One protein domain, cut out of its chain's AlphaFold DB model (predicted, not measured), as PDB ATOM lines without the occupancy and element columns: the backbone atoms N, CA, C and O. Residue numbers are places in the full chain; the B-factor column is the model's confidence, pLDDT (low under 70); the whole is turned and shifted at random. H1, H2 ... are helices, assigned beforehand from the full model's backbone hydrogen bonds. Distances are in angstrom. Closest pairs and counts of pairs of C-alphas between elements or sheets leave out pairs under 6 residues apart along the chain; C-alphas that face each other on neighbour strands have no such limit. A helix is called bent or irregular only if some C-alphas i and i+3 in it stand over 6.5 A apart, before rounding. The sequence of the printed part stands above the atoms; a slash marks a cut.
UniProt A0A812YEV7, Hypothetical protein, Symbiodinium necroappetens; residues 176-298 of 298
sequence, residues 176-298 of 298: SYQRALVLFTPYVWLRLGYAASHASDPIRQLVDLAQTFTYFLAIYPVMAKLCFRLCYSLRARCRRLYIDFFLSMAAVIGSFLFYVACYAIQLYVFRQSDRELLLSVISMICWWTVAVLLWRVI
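This is residues 176 to 298 of the 298 residues of the protein "Hypothetical protein" of Symbiodinium necroappetens (UniProt A0A812YEV7). This is a rod of helices lying roughly lengthwise: the long helix H3, bent but running nearly straight, lies between H2 on one side and H4 and H5 on others. Short H1 crosses the start of the arm H3b, while the far part of H3b and the first part of H4 make a helical hairpin at one end of the rod. The printed part has 123 residues with five named helices, H1 to H5 in chain order, and no named strand: the class is all helix. The whole is loose, with a radius of gyration of the C-alphas of 17.0 A and spans of 58 by 25 by 25 A.

Begin at H3, residues 202 to 233, the hub, which touches 4 other helices. By its hydrogen bonds it was assigned as one helix, but it is bent: C-alphas 217 and 220 are 6.9 A apart, and its arms H3a, residues 202 to 217, and H3b, residues 220 to 233, stand at a shallow tilt of 20 degrees. H2, residues 185 to 197, touches H3a as a hairpin, opposite ways at a shallow tilt of 5 degrees, closest at the C-alphas of Ala 195 and Gln 205, 5.0 A. H5, residues 276 to 297, touches H3a the same way at a shallow tilt of 8 degrees, closest at the C-alphas of Thr 214 and Met 284, 5.2 A. H4, residues 241 to 271, touches H3b with residues 248 to 259 alone, as a hairpin at a shallow tilt of 28 degrees, closest at the C-alphas of Leu 230 and Ala 251, 5.4 A. H3b, H4 and H5 form an up and down bundle, each helix running against the one before it. H4 and H5 touch as a hairpin at a shallow tilt of 34.8 degrees, only just short of steep, closest at the C-alphas of Phe 270 and Glu 276, 6.2 A. H1, residues 177 to 183, touches H3b about perpendicular, at 78 degrees, closest at the C-alphas of Ala 180 and Pro 221, 5.2 A. H2 and H4 are apart. In H1, H2, H3a, H3b, H4 and H5 every O i to N i+4 pair is within hydrogen-bond range.

Find C-alpha 177 at (-12.939, 104.855, 210.425), where H1 begins. H2 is 19.0 A long, H3a 21.8 A and H3b 19.7 A. From C-alpha 241 at (-17.340, 132.007, 195.374), H4 runs 44.2 A. H5 runs 31.1 A to C-alpha 297 at (-7.096, 113.351, 219.183).

The C-alphas of Ser 200 and Arg 239, the two farthest apart, are 58.9 A apart. The printed part has no cut and no long link. Its mean pLDDT is 92.6, and residue 273 is under 70.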
ATOM      1  N   SER A 176     -16.629 108.020 209.881       94.06
ATOM      2  CA  SER A 176     -16.165 106.896 210.689       94.06
ATOM      3  C   SER A 176     -14.914 106.269 210.069       94.06
ATOM      4  O   SER A 176     -14.674 106.376 208.866       94.06
ATOM      5  N   TYR A 177     -14.133 105.563 210.889       95.38
ATOM      6  CA  TYR A 177     -12.939 104.855 210.425       95.38
ATOM      7  C   TYR A 177     -13.289 103.835 209.336       95.38
ATOM      8  O   TYR A 177     -12.643 103.780 208.298       95.38
ATOM      9  N   GLN A 178     -14.392 103.108 209.524       95.94
ATOM     10  CA  GLN A 178     -14.912 102.155 208.543       95.94
ATOM     11  C   GLN A 178     -15.246 102.822 207.204       95.94
ATOM     12  O   GLN A 178     -14.879 102.294 206.162       95.94
ATOM     13  N   ARG A 179     -15.896 103.998 207.217       94.81
ATOM     14  CA  ARG A 179     -16.187 104.745 205.982       94.81
ATOM     15  C   ARG A 179     -14.906 105.175 205.281       94.81
ATOM     16  O   ARG A 179     -14.836 105.063 204.065       94.81
ATOM     17  N   ALA A 180     -13.903 105.622 206.036       95.75
ATOM     18  CA  ALA A 180     -12.603 105.946 205.465       95.75
ATOM     19  C   ALA A 180     -11.953 104.709 204.824       95.75
ATOM     20  O   ALA A 180     -11.511 104.798 203.690       95.75
ATOM     21  N   LEU A 181     -11.964 103.542 205.477       96.38
ATOM     22  CA  LEU A 181     -11.440 102.309 204.871       96.38
ATOM     23  C   LEU A 181     -12.162 101.943 203.568       96.38
ATOM     24  O   LEU A 181     -11.510 101.677 202.564       96.38
ATOM     25  N   VAL A 182     -13.496 101.980 203.545       95.75
ATOM     26  CA  VAL A 182     -14.261 101.711 202.312       95.75
ATOM     27  C   VAL A 182     -13.812 102.652 201.191       95.75
ATOM     28  O   VAL A 182     -13.473 102.195 200.105       95.75
ATOM     29  N   LEU A 183     -13.669 103.941 201.501       94.69
ATOM     30  CA  LEU A 183     -13.260 104.978 200.556       94.69
ATOM     31  C   LEU A 183     -11.924 104.692 199.850       94.69
ATOM     32  O   LEU A 183     -11.762 105.035 198.684       94.69
ATOM     33  N   PHE A 184     -10.970 104.062 200.542       95.00
ATOM     34  CA  PHE A 184      -9.637 103.745 200.010       95.00
ATOM     35  C   PHE A 184      -9.476 102.281 199.580       95.00
ATOM     36  O   PHE A 184      -8.372 101.846 199.253       95.00
ATOM     37  N   THR A 185     -10.562 101.511 199.540       95.69
ATOM     38  CA  THR A 185     -10.541 100.117 199.074       95.69
ATOM     39  C   THR A 185     -10.032  99.959 197.627       95.69
ATOM     40  O   THR A 185      -9.264  99.024 197.391       95.69
ATOM     41  N   PRO A 186     -10.332 100.865 196.667       93.12
ATOM     42  CA  PRO A 186      -9.779 100.776 195.308       93.12
ATOM     43  C   PRO A 186      -8.246 100.761 195.257       93.12
ATOM     44  O   PRO A 186      -7.657 100.003 194.490       93.12
ATOM     45  N   TYR A 187      -7.593 101.547 196.121       90.56
ATOM     46  CA  TYR A 187      -6.133 101.556 196.240       90.56
ATOM     47  C   TYR A 187      -5.597 100.193 196.691       90.56
ATOM     48  O   TYR A 187      -4.620  99.698 196.133       90.56
ATOM     49  N   VAL A 188      -6.251  99.561 197.671       94.88
ATOM     50  CA  VAL A 188      -5.838  98.242 198.176       94.88
ATOM     51  C   VAL A 188      -5.930  97.191 197.083       94.88
ATOM     52  O   VAL A 188      -4.970  96.454 196.890       94.88
ATOM     53  N   TRP A 189      -7.040  97.134 196.343       95.12
ATOM     54  CA  TRP A 189      -7.204  96.161 195.258       95.12
ATOM     55  C   TRP A 189      -6.086  96.244 194.228       95.12
ATOM     56  O   TRP A 189      -5.518  95.225 193.839       95.12
ATOM     57  N   LEU A 190      -5.735  97.466 193.843       92.25
ATOM     58  CA  LEU A 190      -4.676  97.717 192.884       92.25
ATOM     59  C   LEU A 190      -3.307  97.281 193.414       92.25
ATOM     60  O   LEU A 190      -2.582  96.541 192.752       92.25
ATOM     61  N   ARG A 191      -2.975  97.663 194.652       92.25
ATOM     62  CA  ARG A 191      -1.699  97.279 195.267       92.25
ATOM     63  C   ARG A 191      -1.602  95.787 195.578       92.25
ATOM     64  O   ARG A 191      -0.503  95.248 195.543       92.25
ATOM     65  N   LEU A 192      -2.718  95.102 195.829       95.06
ATOM     66  CA  LEU A 192      -2.744  93.641 195.927       95.06
ATOM     67  C   LEU A 192      -2.406  92.984 194.584       95.06
ATOM     68  O   LEU A 192      -1.654  92.013 194.567       95.06
ATOM     69  N   GLY A 193      -2.903  93.530 193.468       93.69
ATOM     70  CA  GLY A 193      -2.510  93.094 192.124       93.69
ATOM     71  C   GLY A 193      -1.011  93.283 191.871       93.69
ATOM     72  O   GLY A 193      -0.337  92.352 191.432       93.69
ATOM     73  N   TYR A 194      -0.474  94.446 192.245       89.62
ATOM     74  CA  TYR A 194       0.961  94.734 192.170       89.62
ATOM     75  C   TYR A 194       1.804  93.797 193.054       89.62
ATOM     76  O   TYR A 194       2.811  93.252 192.619       89.62
ATOM     77  N   ALA A 195       1.393  93.538 194.296       93.25
ATOM     78  CA  ALA A 195       2.107  92.605 195.168       93.25
ATOM     79  C   ALA A 195       2.031  91.155 194.646       93.25
ATOM     80  O   ALA A 195       2.953  90.362 194.844       93.25
ATOM     81  N   ALA A 196       0.942  90.786 193.965       95.31
ATOM     82  CA  ALA A 196       0.787  89.467 193.361       95.31
ATOM     83  C   ALA A 196       1.709  89.253 192.148       95.31
ATOM     84  O   ALA A 196       2.146  88.123 191.929       95.31
ATOM     85  N   SER A 197       2.061  90.304 191.395       93.31
ATOM     86  CA  SER A 197       3.011  90.178 190.276       93.31
ATOM     87  C   SER A 197       4.434  89.827 190.737       93.31
ATOM     88  O   SER A 197       5.199  89.249 189.969       93.31
ATOM     89  N   HIS A 198       4.753  90.066 192.013       92.31
ATOM     90  CA  HIS A 198       6.026  89.725 192.653       92.31
ATOM     91  C   HIS A 198       5.994  88.373 193.386       92.31
ATOM     92  O   HIS A 198       6.806  88.134 194.274       92.31
ATOM     93  N   ALA A 199       5.084  87.457 193.036       95.06
ATOM     94  CA  ALA A 199       4.946  86.163 193.720       95.06
ATOM     95  C   ALA A 199       6.220  85.287 193.705       95.06
ATOM     96  O   ALA A 199       6.350  84.384 194.530       95.06
ATOM     97  N   SER A 200       7.160  85.537 192.787       96.44
ATOM     98  CA  SER A 200       8.467  84.867 192.757       96.44
ATOM     99  C   SER A 200       9.449  85.368 193.823       96.44
ATOM    100  O   SER A 200      10.424  84.676 194.105       96.44
ATOM    101  N   ASP A 201       9.208  86.544 194.409       95.50
ATOM    102  CA  ASP A 201      10.013  87.137 195.479       95.50
ATOM    103  C   ASP A 201       9.136  87.366 196.728       95.50
ATOM    104  O   ASP A 201       8.477  88.405 196.868       95.50
ATOM    105  N   PRO A 202       9.107  86.401 197.666       93.81
ATOM    106  CA  PRO A 202       8.232  86.476 198.832       93.81
ATOM    107  C   PRO A 202       8.612  87.614 199.787       93.81
ATOM    108  O   PRO A 202       7.747  88.123 200.501       93.81
ATOM    109  N   ILE A 203       9.887  88.021 199.820       92.12
ATOM    110  CA  ILE A 203      10.333  89.128 200.672       92.12
ATOM    111  C   ILE A 203       9.776  90.428 200.109       92.12
ATOM    112  O   ILE A 203       9.140  91.183 200.847       92.12
ATOM    113  N   ARG A 204       9.945  90.653 198.801       90.19
ATOM    114  CA  ARG A 204       9.421  91.846 198.135       90.19
ATOM    115  C   ARG A 204       7.903  91.936 198.243       90.19
ATOM    116  O   ARG A 204       7.385  92.969 198.662       90.19
ATOM    117  N   GLN A 205       7.204  90.836 197.972       93.44
ATOM    118  CA  GLN A 205       5.753  90.758 198.123       93.44
ATOM    119  C   GLN A 205       5.303  91.136 199.544       93.44
ATOM    120  O   GLN A 205       4.347  91.894 199.714       93.44
ATOM    121  N   LEU A 206       5.986  90.637 200.580       92.75
ATOM    122  CA  LEU A 206       5.637  90.943 201.967       92.75
ATOM    123  C   LEU A 206       5.901  92.414 202.326       92.75
ATOM    124  O   LEU A 206       5.104  93.014 203.052       92.75
ATOM    125  N   VAL A 207       6.976  93.006 201.799       90.75
ATOM    126  CA  VAL A 207       7.269  94.443 201.936       90.75
ATOM    127  C   VAL A 207       6.161  95.285 201.294       90.75
ATOM    128  O   VAL A 207       5.631  96.184 201.952       90.75
ATOM    129  N   ASP A 208       5.746  94.951 200.071       91.06
ATOM    130  CA  ASP A 208       4.685  95.663 199.349       91.06
ATOM    131  C   ASP A 208       3.331  95.563 200.071       91.06
ATOM    132  O   ASP A 208       2.602  96.556 200.195       91.06
ATOM    133  N   LEU A 209       2.998  94.389 200.616       94.19
ATOM    134  CA  LEU A 209       1.796  94.192 201.431       94.19
ATOM    135  C   LEU A 209       1.848  95.013 202.724       94.19
ATOM    136  O   LEU A 209       0.882  95.706 203.051       94.19
ATOM    137  N   ALA A 210       2.970  94.982 203.446       92.94
ATOM    138  CA  ALA A 210       3.142  95.753 204.674       92.94
ATOM    139  C   ALA A 210       2.989  97.261 204.416       92.94
ATOM    140  O   ALA A 210       2.289  97.955 205.162       92.94
ATOM    141  N   GLN A 211       3.571  97.771 203.329       91.75
ATOM    142  CA  GLN A 211       3.414  99.168 202.929       91.75
ATOM    143  C   GLN A 211       1.952  99.486 202.584       91.75
ATOM    144  O   GLN A 211       1.395 100.461 203.096       91.75
ATOM    145  N   THR A 212       1.300  98.628 201.796       93.81
ATOM    146  CA  THR A 212      -0.111  98.776 201.404       93.81
ATOM    147  C   THR A 212      -1.022  98.880 202.626       93.81
ATOM    148  O   THR A 212      -1.810  99.822 202.738       93.81
ATOM    149  N   PHE A 213      -0.880  97.968 203.593       95.69
ATOM    150  CA  PHE A 213      -1.674  97.997 204.822       95.69
ATOM    151  C   PHE A 213      -1.305  99.155 205.751       95.69
ATOM    152  O   PHE A 213      -2.167  99.653 206.476       95.69
ATOM    153  N   THR A 214      -0.063  99.642 205.710       95.25
ATOM    154  CA  THR A 214       0.321 100.861 206.433       95.25
ATOM    155  C   THR A 214      -0.439 102.075 205.899       95.25
ATOM    156  O   THR A 214      -1.032 102.827 206.676       95.25
ATOM    157  N   TYR A 215      -0.498 102.255 204.578       95.12
ATOM    158  CA  TYR A 215      -1.279 103.344 203.993       95.12
ATOM    159  C   TYR A 215      -2.774 103.182 204.251       95.12
ATOM    160  O   TYR A 215      -3.425 104.123 204.708       95.12
ATOM    161  N   PHE A 216      -3.302 101.985 204.003       96.31
ATOM    162  CA  PHE A 216      -4.726 101.698 204.105       96.31
ATOM    163  C   PHE A 216      -5.275 101.837 205.526       96.31
ATOM    164  O   PHE A 216      -6.308 102.473 205.722       96.31
ATOM    165  N   LEU A 217      -4.592 101.267 206.522       96.50
ATOM    166  CA  LEU A 217      -5.104 101.207 207.892       96.50
ATOM    167  C   LEU A 217      -4.679 102.407 208.747       96.50
ATOM    168  O   LEU A 217      -5.381 102.739 209.703       96.50
ATOM    169  N   ALA A 218      -3.568 103.076 208.429       96.56
ATOM    170  CA  ALA A 218      -3.077 104.201 209.225       96.56
ATOM    171  C   ALA A 218      -3.161 105.540 208.493       96.56
ATOM    172  O   ALA A 218      -3.892 106.431 208.928       96.56
ATOM    173  N   ILE A 219      -2.423 105.704 207.395       95.94
ATOM    174  CA  ILE A 219      -2.197 107.035 206.810       95.94
ATOM    175  C   ILE A 219      -3.483 107.599 206.196       95.94
ATOM    176  O   ILE A 219      -3.871 108.724 206.515       95.94
ATOM    177  N   TYR A 220      -4.172 106.834 205.348       95.62
ATOM    178  CA  TYR A 220      -5.346 107.332 204.635       95.62
ATOM    179  C   TYR A 220      -6.542 107.656 205.541       95.62
ATOM    180  O   TYR A 220      -7.125 108.730 205.361       95.62
ATOM    181  N   PRO A 221      -6.899 106.840 206.553       96.50
ATOM    182  CA  PRO A 221      -7.942 107.214 207.500       96.50
ATOM    183  C   PRO A 221      -7.611 108.507 208.249       96.50
ATOM    184  O   PRO A 221      -8.459 109.398 208.333       96.50
ATOM    185  N   VAL A 222      -6.375 108.658 208.740       96.56
ATOM    186  CA  VAL A 222      -5.938 109.885 209.425       96.56
ATOM    187  C   VAL A 222      -6.008 111.090 208.487       96.56
ATOM    188  O   VAL A 222      -6.544 112.128 208.873       96.56
ATOM    189  N   MET A 223      -5.550 110.943 207.243       95.88
ATOM    190  CA  MET A 223      -5.618 111.990 206.221       95.88
ATOM    191  C   MET A 223      -7.066 112.401 205.916       95.88
ATOM    192  O   MET A 223      -7.371 113.592 205.884       95.88
ATOM    193  N   ALA A 224      -7.977 111.441 205.734       95.12
ATOM    194  CA  ALA A 224      -9.390 111.725 205.489       95.12
ATOM    195  C   ALA A 224     -10.041 112.441 206.680       95.12
ATOM    196  O   ALA A 224     -10.780 113.413 206.494       95.12
ATOM    197  N   LYS A 225      -9.725 112.011 207.909       95.38
ATOM    198  CA  LYS A 225     -10.209 112.664 209.128       95.38
ATOM    199  C   LYS A 225      -9.682 114.092 209.253       95.38
ATOM    200  O   LYS A 225     -10.462 115.004 209.523       95.38
ATOM    201  N   LEU A 226      -8.389 114.298 209.006       96.12
ATOM    202  CA  LEU A 226      -7.756 115.615 208.990       96.12
ATOM    203  C   LEU A 226      -8.419 116.531 207.954       96.12
ATOM    204  O   LEU A 226      -8.827 117.638 208.298       96.12
ATOM    205  N   CYS A 227      -8.611 116.051 206.723       96.44
ATOM    206  CA  CYS A 227      -9.288 116.803 205.666       96.44
ATOM    207  C   CYS A 227     -10.706 117.210 206.085       96.44
ATOM    208  O   CYS A 227     -11.090 118.370 205.928       96.44
ATOM    209  N   PHE A 228     -11.478 116.285 206.662       95.62
ATOM    210  CA  PHE A 228     -12.828 116.571 207.153       95.62
ATOM    211  C   PHE A 228     -12.820 117.619 208.277       95.62
ATOM    212  O   PHE A 228     -13.619 118.556 208.252       95.62
ATOM    213  N   ARG A 229     -11.889 117.525 209.235       95.50
ATOM    214  CA  ARG A 229     -11.734 118.533 210.296       95.50
ATOM    215  C   ARG A 229     -11.356 119.896 209.743       95.50
ATOM    216  O   ARG A 229     -11.945 120.886 210.157       95.50
ATOM    217  N   LEU A 230     -10.436 119.959 208.782       96.12
ATOM    218  CA  LEU A 230     -10.086 121.207 208.105       96.12
ATOM    219  C   LEU A 230     -11.295 121.800 207.373       96.12
ATOM    220  O   LEU A 230     -11.530 123.001 207.478       96.12
ATOM    221  N   CYS A 231     -12.115 120.976 206.713       96.19
ATOM    222  CA  CYS A 231     -13.371 121.431 206.109       96.19
ATOM    223  C   CYS A 231     -14.315 122.037 207.145       96.19
ATOM    224  O   CYS A 231     -14.885 123.101 206.907       96.19
ATOM    225  N   TYR A 232     -14.461 121.377 208.293       94.94
ATOM    226  CA  TYR A 232     -15.315 121.852 209.373       94.94
ATOM    227  C   TYR A 232     -14.774 123.145 209.996       94.94
ATOM    228  O   TYR A 232     -15.532 124.081 210.233       94.94
ATOM    229  N   SER A 233     -13.467 123.253 210.223       95.62
ATOM    230  CA  SER A 233     -12.832 124.468 210.752       95.62
ATOM    231  C   SER A 233     -12.925 125.640 209.774       95.62
ATOM    232  O   SER A 233     -13.178 126.768 210.182       95.62
ATOM    233  N   LEU A 234     -12.795 125.373 208.472       95.38
ATOM    234  CA  LEU A 234     -12.882 126.370 207.402       95.38
ATOM    235  C   LEU A 234     -14.305 126.522 206.845       95.38
ATOM    236  O   LEU A 234     -14.478 127.023 205.735       95.38
ATOM    237  N   ARG A 235     -15.347 126.076 207.554       95.00
ATOM    238  CA  ARG A 235     -16.725 126.048 207.024       95.00
ATOM    239  C   ARG A 235     -17.336 127.430 206.777       95.00
ATOM    240  O   ARG A 235     -18.255 127.534 205.970       95.00
ATOM    241  N   ALA A 236     -16.823 128.482 207.422       93.44
ATOM    242  CA  ALA A 236     -17.363 129.838 207.327       93.44
ATOM    243  C   ALA A 236     -17.624 130.257 205.867       93.44
ATOM    244  O   ALA A 236     -16.794 130.050 204.976       93.44
ATOM    245  N   ARG A 237     -18.805 130.831 205.607       86.88
ATOM    246  CA  ARG A 237     -19.207 131.219 204.253       86.88
ATOM    247  C   ARG A 237     -18.493 132.498 203.838       86.88
ATOM    248  O   ARG A 237     -18.694 133.555 204.429       86.88
ATOM    249  N   CYS A 238     -17.709 132.423 202.771       89.50
ATOM    250  CA  CYS A 238     -17.140 133.615 202.157       89.50
ATOM    251  C   CYS A 238     -18.165 134.298 201.243       89.50
ATOM    252  O   CYS A 238     -18.942 133.640 200.553       89.50
ATOM    253  N   ARG A 239     -18.125 135.635 201.181       91.12
ATOM    254  CA  ARG A 239     -18.995 136.429 200.293       91.12
ATOM    255  C   ARG A 239     -18.736 136.160 198.803       91.12
ATOM    256  O   ARG A 239     -19.616 136.395 197.983       91.12
ATOM    257  N   ARG A 240     -17.531 135.705 198.442       95.31
ATOM    258  CA  ARG A 240     -17.102 135.465 197.056       95.31
ATOM    259  C   ARG A 240     -16.846 133.975 196.818       95.31
ATOM    260  O   ARG A 240     -16.106 133.360 197.584       95.31
ATOM    261  N   LEU A 241     -17.405 133.434 195.731       93.38
ATOM    262  CA  LEU A 241     -17.340 132.007 195.374       93.38
ATOM    263  C   LEU A 241     -15.898 131.489 195.255       93.38
ATOM    264  O   LEU A 241     -15.578 130.432 195.784       93.38
ATOM    265  N   TYR A 242     -15.011 132.245 194.606       94.94
ATOM    266  CA  TYR A 242     -13.631 131.806 194.395       94.94
ATOM    267  C   TYR A 242     -12.839 131.699 195.708       94.94
ATOM    268  O   TYR A 242     -12.049 130.776 195.853       94.94
ATOM    269  N   ILE A 243     -13.076 132.581 196.692       95.75
ATOM    270  CA  ILE A 243     -12.441 132.478 198.021       95.75
ATOM    271  C   ILE A 243     -12.907 131.192 198.701       95.75
ATOM    272  O   ILE A 243     -12.102 130.467 199.280       95.75
ATOM    273  N   ASP A 244     -14.198 130.876 198.576       93.88
ATOM    274  CA  ASP A 244     -14.739 129.626 199.096       93.88
ATOM    275  C   ASP A 244     -14.089 128.414 198.410       93.88
ATOM    276  O   ASP A 244     -13.738 127.441 199.070       93.88
ATOM    277  N   PHE A 245     -13.843 128.463 197.103       94.38
ATOM    278  CA  PHE A 245     -13.106 127.399 196.426       94.38
ATOM    279  C   PHE A 245     -11.650 127.291 196.921       94.38
ATOM    280  O   PHE A 245     -11.221 126.204 197.305       94.38
ATOM    281  N   PHE A 246     -10.915 128.404 197.027       95.81
ATOM    282  CA  PHE A 246      -9.529 128.407 197.517       95.81
ATOM    283  C   PHE A 246      -9.388 127.897 198.955       95.81
ATOM    284  O   PHE A 246      -8.425 127.196 199.252       95.81
ATOM    285  N   LEU A 247     -10.349 128.171 199.841       96.94
ATOM    286  CA  LEU A 247     -10.355 127.583 201.188       96.94
ATOM    287  C   LEU A 247     -10.552 126.063 201.160       96.94
ATOM    288  O   LEU A 247      -9.986 125.350 201.985       96.94
ATOM    289  N   SER A 248     -11.327 125.560 200.198       96.69
ATOM    290  CA  SER A 248     -11.475 124.116 199.982       96.69
ATOM    291  C   SER A 248     -10.146 123.522 199.510       96.69
ATOM    292  O   SER A 248      -9.671 122.555 200.092       96.69
ATOM    293  N   MET A 249      -9.483 124.170 198.547       96.44
ATOM    294  CA  MET A 249      -8.142 123.783 198.099       96.44
ATOM    295  C   MET A 249      -7.113 123.815 199.231       96.44
ATOM    296  O   MET A 249      -6.314 122.894 199.338       96.44
ATOM    297  N   ALA A 250      -7.152 124.816 200.114       96.88
ATOM    298  CA  ALA A 250      -6.253 124.896 201.263       96.88
ATOM    299  C   ALA A 250      -6.408 123.692 202.210       96.88
ATOM    300  O   ALA A 250      -5.406 123.160 202.687       96.88
ATOM    301  N   ALA A 251      -7.639 123.214 202.439       97.06
ATOM    302  CA  ALA A 251      -7.881 122.001 203.225       97.06
ATOM    303  C   ALA A 251      -7.286 120.745 202.560       97.06
ATOM    304  O   ALA A 251      -6.683 119.911 203.244       97.06
ATOM    305  N   VAL A 252      -7.412 120.625 201.231       96.31
ATOM    306  CA  VAL A 252      -6.807 119.513 200.477       96.31
ATOM    307  C   VAL A 252      -5.290 119.597 200.506       96.31
ATOM    308  O   VAL A 252      -4.648 118.606 200.825       96.31
ATOM    309  N   ILE A 253      -4.713 120.773 200.250       95.94
ATOM    310  CA  ILE A 253      -3.263 120.993 200.278       95.94
ATOM    311  C   ILE A 253      -2.702 120.659 201.660       95.94
ATOM    312  O   ILE A 253      -1.719 119.936 201.745       95.94
ATOM    313  N   GLY A 254      -3.340 121.103 202.749       96.44
ATOM    314  CA  GLY A 254      -2.905 120.758 204.107       96.44
ATOM    315  C   GLY A 254      -2.892 119.245 204.362       96.44
ATOM    316  O   GLY A 254      -1.929 118.709 204.907       96.44
ATOM    317  N   SER A 255      -3.926 118.540 203.900       95.50
ATOM    318  CA  SER A 255      -4.015 117.074 204.013       95.50
ATOM    319  C   SER A 255      -3.012 116.357 203.099       95.50
ATOM    320  O   SER A 255      -2.448 115.331 203.469       95.50
ATOM    321  N   PHE A 256      -2.744 116.919 201.922       94.06
ATOM    322  CA  PHE A 256      -1.765 116.411 200.968       94.06
ATOM    323  C   PHE A 256      -0.329 116.595 201.467       94.06
ATOM    324  O   PHE A 256       0.476 115.678 201.354       94.06
ATOM    325  N   LEU A 257      -0.006 117.726 202.096       95.25
ATOM    326  CA  LEU A 257       1.296 117.938 202.733       95.25
ATOM    327  C   LEU A 257       1.546 116.920 203.851       95.25
ATOM    328  O   LEU A 257       2.658 116.412 203.976       95.25
ATOM    329  N   PHE A 258       0.507 116.563 204.618       95.50
ATOM    330  CA  PHE A 258       0.589 115.459 205.576       95.50
ATOM    331  C   PHE A 258       0.914 114.127 204.881       95.50
ATOM    332  O   PHE A 258       1.811 113.412 205.326       95.50
ATOM    333  N   TYR A 259       0.248 113.814 203.765       93.88
ATOM    334  CA  TYR A 259       0.559 112.624 202.965       93.88
ATOM    335  C   TYR A 259       2.005 112.624 202.452       93.88
ATOM    336  O   TYR A 259       2.707 111.630 202.628       93.88
ATOM    337  N   VAL A 260       2.475 113.738 201.880       92.75
ATOM    338  CA  VAL A 260       3.851 113.885 201.377       92.75
ATOM    339  C   VAL A 260       4.866 113.690 202.501       92.75
ATOM    340  O   VAL A 260       5.856 112.992 202.305       92.75
ATOM    341  N   ALA A 261       4.611 114.231 203.695       94.62
ATOM    342  CA  ALA A 261       5.469 114.007 204.856       94.62
ATOM    343  C   ALA A 261       5.518 112.522 205.255       94.62
ATOM    344  O   ALA A 261       6.603 111.977 205.454       94.62
ATOM    345  N   CYS A 262       4.366 111.842 205.312       93.75
ATOM    346  CA  CYS A 262       4.309 110.405 205.602       93.75
ATOM    347  C   CYS A 262       5.057 109.583 204.542       93.75
ATOM    348  O   CYS A 262       5.811 108.675 204.884       93.75
ATOM    349  N   TYR A 263       4.873 109.925 203.264       91.06
ATOM    350  CA  TYR A 263       5.553 109.292 202.137       91.06
ATOM    351  C   TYR A 263       7.069 109.495 202.197       91.06
ATOM    352  O   TYR A 263       7.815 108.531 202.063       91.06
ATOM    353  N   ALA A 264       7.539 110.713 202.475       91.00
ATOM    354  CA  ALA A 264       8.961 111.010 202.616       91.00
ATOM    355  C   ALA A 264       9.597 110.247 203.788       91.00
ATOM    356  O   ALA A 264      10.683 109.693 203.633       91.00
ATOM    357  N   ILE A 265       8.910 110.167 204.936       91.19
ATOM    358  CA  ILE A 265       9.361 109.374 206.091       91.19
ATOM    359  C   ILE A 265       9.475 107.899 205.708       91.19
ATOM    360  O   ILE A 265      10.493 107.277 205.992       91.19
ATOM    361  N   GLN A 266       8.462 107.339 205.043       88.81
ATOM    362  CA  GLN A 266       8.515 105.947 204.603       88.81
ATOM    363  C   GLN A 266       9.649 105.708 203.608       88.81
ATOM    364  O   GLN A 266      10.440 104.793 203.807       88.81
ATOM    365  N   LEU A 267       9.775 106.551 202.583       85.81
ATOM    366  CA  LEU A 267      10.826 106.430 201.578       85.81
ATOM    367  C   LEU A 267      12.221 106.525 202.210       85.81
ATOM    368  O   LEU A 267      13.108 105.762 201.841       85.81
ATOM    369  N   TYR A 268      12.403 107.407 203.195       87.00
ATOM    370  CA  TYR A 268      13.647 107.508 203.958       87.00
ATOM    371  C   TYR A 268      13.938 106.232 204.760       87.00
ATOM    372  O   TYR A 268      15.037 105.690 204.661       87.00
ATOM    373  N   VAL A 269      12.948 105.719 205.501       85.06
ATOM    374  CA  VAL A 269      13.079 104.485 206.297       85.06
ATOM    375  C   VAL A 269      13.401 103.278 205.411       85.06
ATOM    376  O   VAL A 269      14.233 102.456 205.791       85.06
ATOM    377  N   PHE A 270      12.788 103.182 204.228       78.75
ATOM    378  CA  PHE A 270      12.999 102.064 203.307       78.75
ATOM    379  C   PHE A 270      14.325 102.138 202.557       78.75
ATOM    380  O   PHE A 270      15.002 101.127 202.414       78.75
ATOM    381  N   ARG A 271      14.738 103.327 202.106       77.88
ATOM    382  CA  ARG A 271      15.948 103.480 201.286       77.88
ATOM    383  C   ARG A 271      17.246 103.222 202.056       77.88
ATOM    384  O   ARG A 271      18.275 102.970 201.439       77.88
ATOM    385  N   GLN A 272      17.231 103.330 203.381       77.19
ATOM    386  CA  GLN A 272      18.456 103.344 204.182       77.19
ATOM    387  C   GLN A 272      18.905 101.961 204.690       77.19
ATOM    388  O   GLN A 272      19.840 101.904 205.486       77.19
ATOM    389  N   SER A 273      18.271 100.847 204.298       62.34
ATOM    390  CA  SER A 273      18.550  99.572 204.968       62.34
ATOM    391  C   SER A 273      18.546  98.328 204.092       62.34
ATOM    392  O   SER A 273      17.544  97.991 203.476       62.34
ATOM    393  N   ASP A 274      19.611  97.537 204.239       72.31
ATOM    394  CA  ASP A 274      19.720  96.151 203.762       72.31
ATOM    395  C   ASP A 274      18.717  95.188 204.445       72.31
ATOM    396  O   ASP A 274      18.658  94.003 204.124       72.31
ATOM    397  N   ARG A 275      17.941  95.660 205.437       81.94
ATOM    398  CA  ARG A 275      16.949  94.882 206.205       81.94
ATOM    399  C   ARG A 275      15.519  95.346 205.925       81.94
ATOM    400  O   ARG A 275      14.764  95.606 206.867       81.94
ATOM    401  N   GLU A 276      15.156  95.424 204.647       80.25
ATOM    402  CA  GLU A 276      13.866  95.949 204.173       80.25
ATOM    403  C   GLU A 276      12.674  95.395 204.972       80.25
ATOM    404  O   GLU A 276      11.905  96.161 205.550       80.25
ATOM    405  N   LEU A 277      12.580  94.068 205.127       84.88
ATOM    406  CA  LEU A 277      11.432  93.427 205.773       84.88
ATOM    407  C   LEU A 277      11.225  93.830 207.244       84.88
ATOM    408  O   LEU A 277      10.106  94.145 207.654       84.88
ATOM    409  N   LEU A 278      12.286  93.799 208.058       88.31
ATOM    410  CA  LEU A 278      12.171  94.084 209.492       88.31
ATOM    411  C   LEU A 278      11.708  95.529 209.716       88.31
ATOM    412  O   LEU A 278      10.845  95.779 210.559       88.31
ATOM    413  N   LEU A 279      12.247  96.470 208.940       87.12
ATOM    414  CA  LEU A 279      11.857  97.873 209.025       87.12
ATOM    415  C   LEU A 279      10.450  98.122 208.485       87.12
ATOM    416  O   LEU A 279       9.744  98.932 209.084       87.12
ATOM    417  N   SER A 280       9.994  97.404 207.450       85.25
ATOM    418  CA  SER A 280       8.593  97.468 207.000       85.25
ATOM    419  C   SER A 280       7.625  97.116 208.118       85.25
ATOM    420  O   SER A 280       6.668  97.849 208.364       85.25
ATOM    421  N   VAL A 281       7.892  96.022 208.834       87.94
ATOM    422  CA  VAL A 281       7.022  95.558 209.920       87.94
ATOM    423  C   VAL A 281       7.049  96.528 211.102       87.94
ATOM    424  O   VAL A 281       5.992  96.887 211.622       87.94
ATOM    425  N   ILE A 282       8.233  97.001 211.507       90.75
ATOM    426  CA  ILE A 282       8.360  97.992 212.588       90.75
ATOM    427  C   ILE A 282       7.635  99.289 212.210       90.75
ATOM    428  O   ILE A 282       6.827  99.789 212.992       90.75
ATOM    429  N   SER A 283       7.872  99.802 211.000       91.31
ATOM    430  CA  SER A 283       7.225 101.005 210.470       91.31
ATOM    431  C   SER A 283       5.703 100.867 210.486       91.31
ATOM    432  O   SER A 283       5.014 101.752 210.996       91.31
ATOM    433  N   MET A 284       5.170  99.731 210.026       91.94
ATOM    434  CA  MET A 284       3.736  99.438 210.044       91.94
ATOM    435  C   MET A 284       3.153  99.517 211.463       91.94
ATOM    436  O   MET A 284       2.177 100.233 211.687       91.94
ATOM    437  N   ILE A 285       3.774  98.850 212.443       93.50
ATOM    438  CA  ILE A 285       3.317  98.856 213.846       93.50
ATOM    439  C   ILE A 285       3.374 100.272 214.440       93.50
ATOM    440  O   ILE A 285       2.435 100.706 215.122       93.50
ATOM    441  N   CYS A 286       4.448 101.018 214.167       94.38
ATOM    442  CA  CYS A 286       4.591 102.407 214.600       94.38
ATOM    443  C   CYS A 286       3.477 103.286 214.020       94.38
ATOM    444  O   CYS A 286       2.801 103.992 214.769       94.38
ATOM    445  N   TRP A 287       3.230 103.205 212.711       95.12
ATOM    446  CA  TRP A 287       2.175 103.967 212.043       95.12
ATOM    447  C   TRP A 287       0.784 103.609 212.547       95.12
ATOM    448  O   TRP A 287      -0.029 104.508 212.747       95.12
ATOM    449  N   TRP A 288       0.502 102.333 212.803       94.44
ATOM    450  CA  TRP A 288      -0.778 101.911 213.376       94.44
ATOM    451  C   TRP A 288      -0.981 102.488 214.777       94.44
ATOM    452  O   TRP A 288      -2.054 103.005 215.083       94.44
ATOM    453  N   THR A 289       0.066 102.487 215.601       94.62
ATOM    454  CA  THR A 289       0.022 103.087 216.941       94.62
ATOM    455  C   THR A 289      -0.230 104.594 216.860       94.62
ATOM    456  O   THR A 289      -1.135 105.110 217.517       94.62
ATOM    457  N   VAL A 290       0.515 105.298 216.002       94.44
ATOM    458  CA  VAL A 290       0.335 106.738 215.759       94.44
ATOM    459  C   VAL A 290      -1.068 107.030 215.232       94.44
ATOM    460  O   VAL A 290      -1.714 107.953 215.718       94.44
ATOM    461  N   ALA A 291      -1.582 106.230 214.299       94.25
ATOM    462  CA  ALA A 291      -2.918 106.409 213.749       94.25
ATOM    463  C   ALA A 291      -4.012 106.202 214.798       94.25
ATOM    464  O   ALA A 291      -4.948 106.991 214.837       94.25
ATOM    465  N   VAL A 292      -3.889 105.214 215.692       94.88
ATOM    466  CA  VAL A 292      -4.837 105.025 216.804       94.88
ATOM    467  C   VAL A 292      -4.846 106.241 217.734       94.88
ATOM    468  O   VAL A 292      -5.918 106.682 218.154       94.88
ATOM    469  N   LEU A 293      -3.675 106.811 218.032       95.50
ATOM    470  CA  LEU A 293      -3.562 108.014 218.860       95.50
ATOM    471  C   LEU A 293      -4.147 109.241 218.150       95.50
ATOM    472  O   LEU A 293      -5.030 109.905 218.695       95.50
ATOM    473  N   LEU A 294      -3.725 109.509 216.911       93.00
ATOM    474  CA  LEU A 294      -4.217 110.629 216.107       93.00
ATOM    475  C   LEU A 294      -5.718 110.523 215.847       93.00
ATOM    476  O   LEU A 294      -6.416 111.527 215.921       93.00
ATOM    477  N   TRP A 295      -6.246 109.320 215.619       94.19
ATOM    478  CA  TRP A 295      -7.679 109.108 215.436       94.19
ATOM    479  C   TRP A 295      -8.487 109.446 216.690       94.19
ATOM    480  O   TRP A 295      -9.663 109.774 216.576       94.19
ATOM    481  N   ARG A 296      -7.908 109.373 217.890       91.12
ATOM    482  CA  ARG A 296      -8.596 109.804 219.116       91.12
ATOM    483  C   ARG A 296      -8.493 111.309 219.356       91.12
ATOM    484  O   ARG A 296      -9.409 111.870 219.944       91.12
ATOM    485  N   VAL A 297      -7.394 111.931 218.926       91.44
ATOM    486  CA  VAL A 297      -7.096 113.351 219.183       91.44
ATOM    487  C   VAL A 297      -7.722 114.280 218.141       91.44
ATOM    488  O   VAL A 297      -8.308 115.296 218.511       91.44
ATOM    489  N   ILE A 298      -7.588 113.947 216.853       86.06
ATOM    490  CA  ILE A 298      -8.169 114.697 215.726       86.06
ATOM    491  C   ILE A 298      -9.678 114.531 215.761       86.06
ATOM    492  O   ILE A 298     -10.410 115.520 215.576       86.06
TER     493      ILE A 298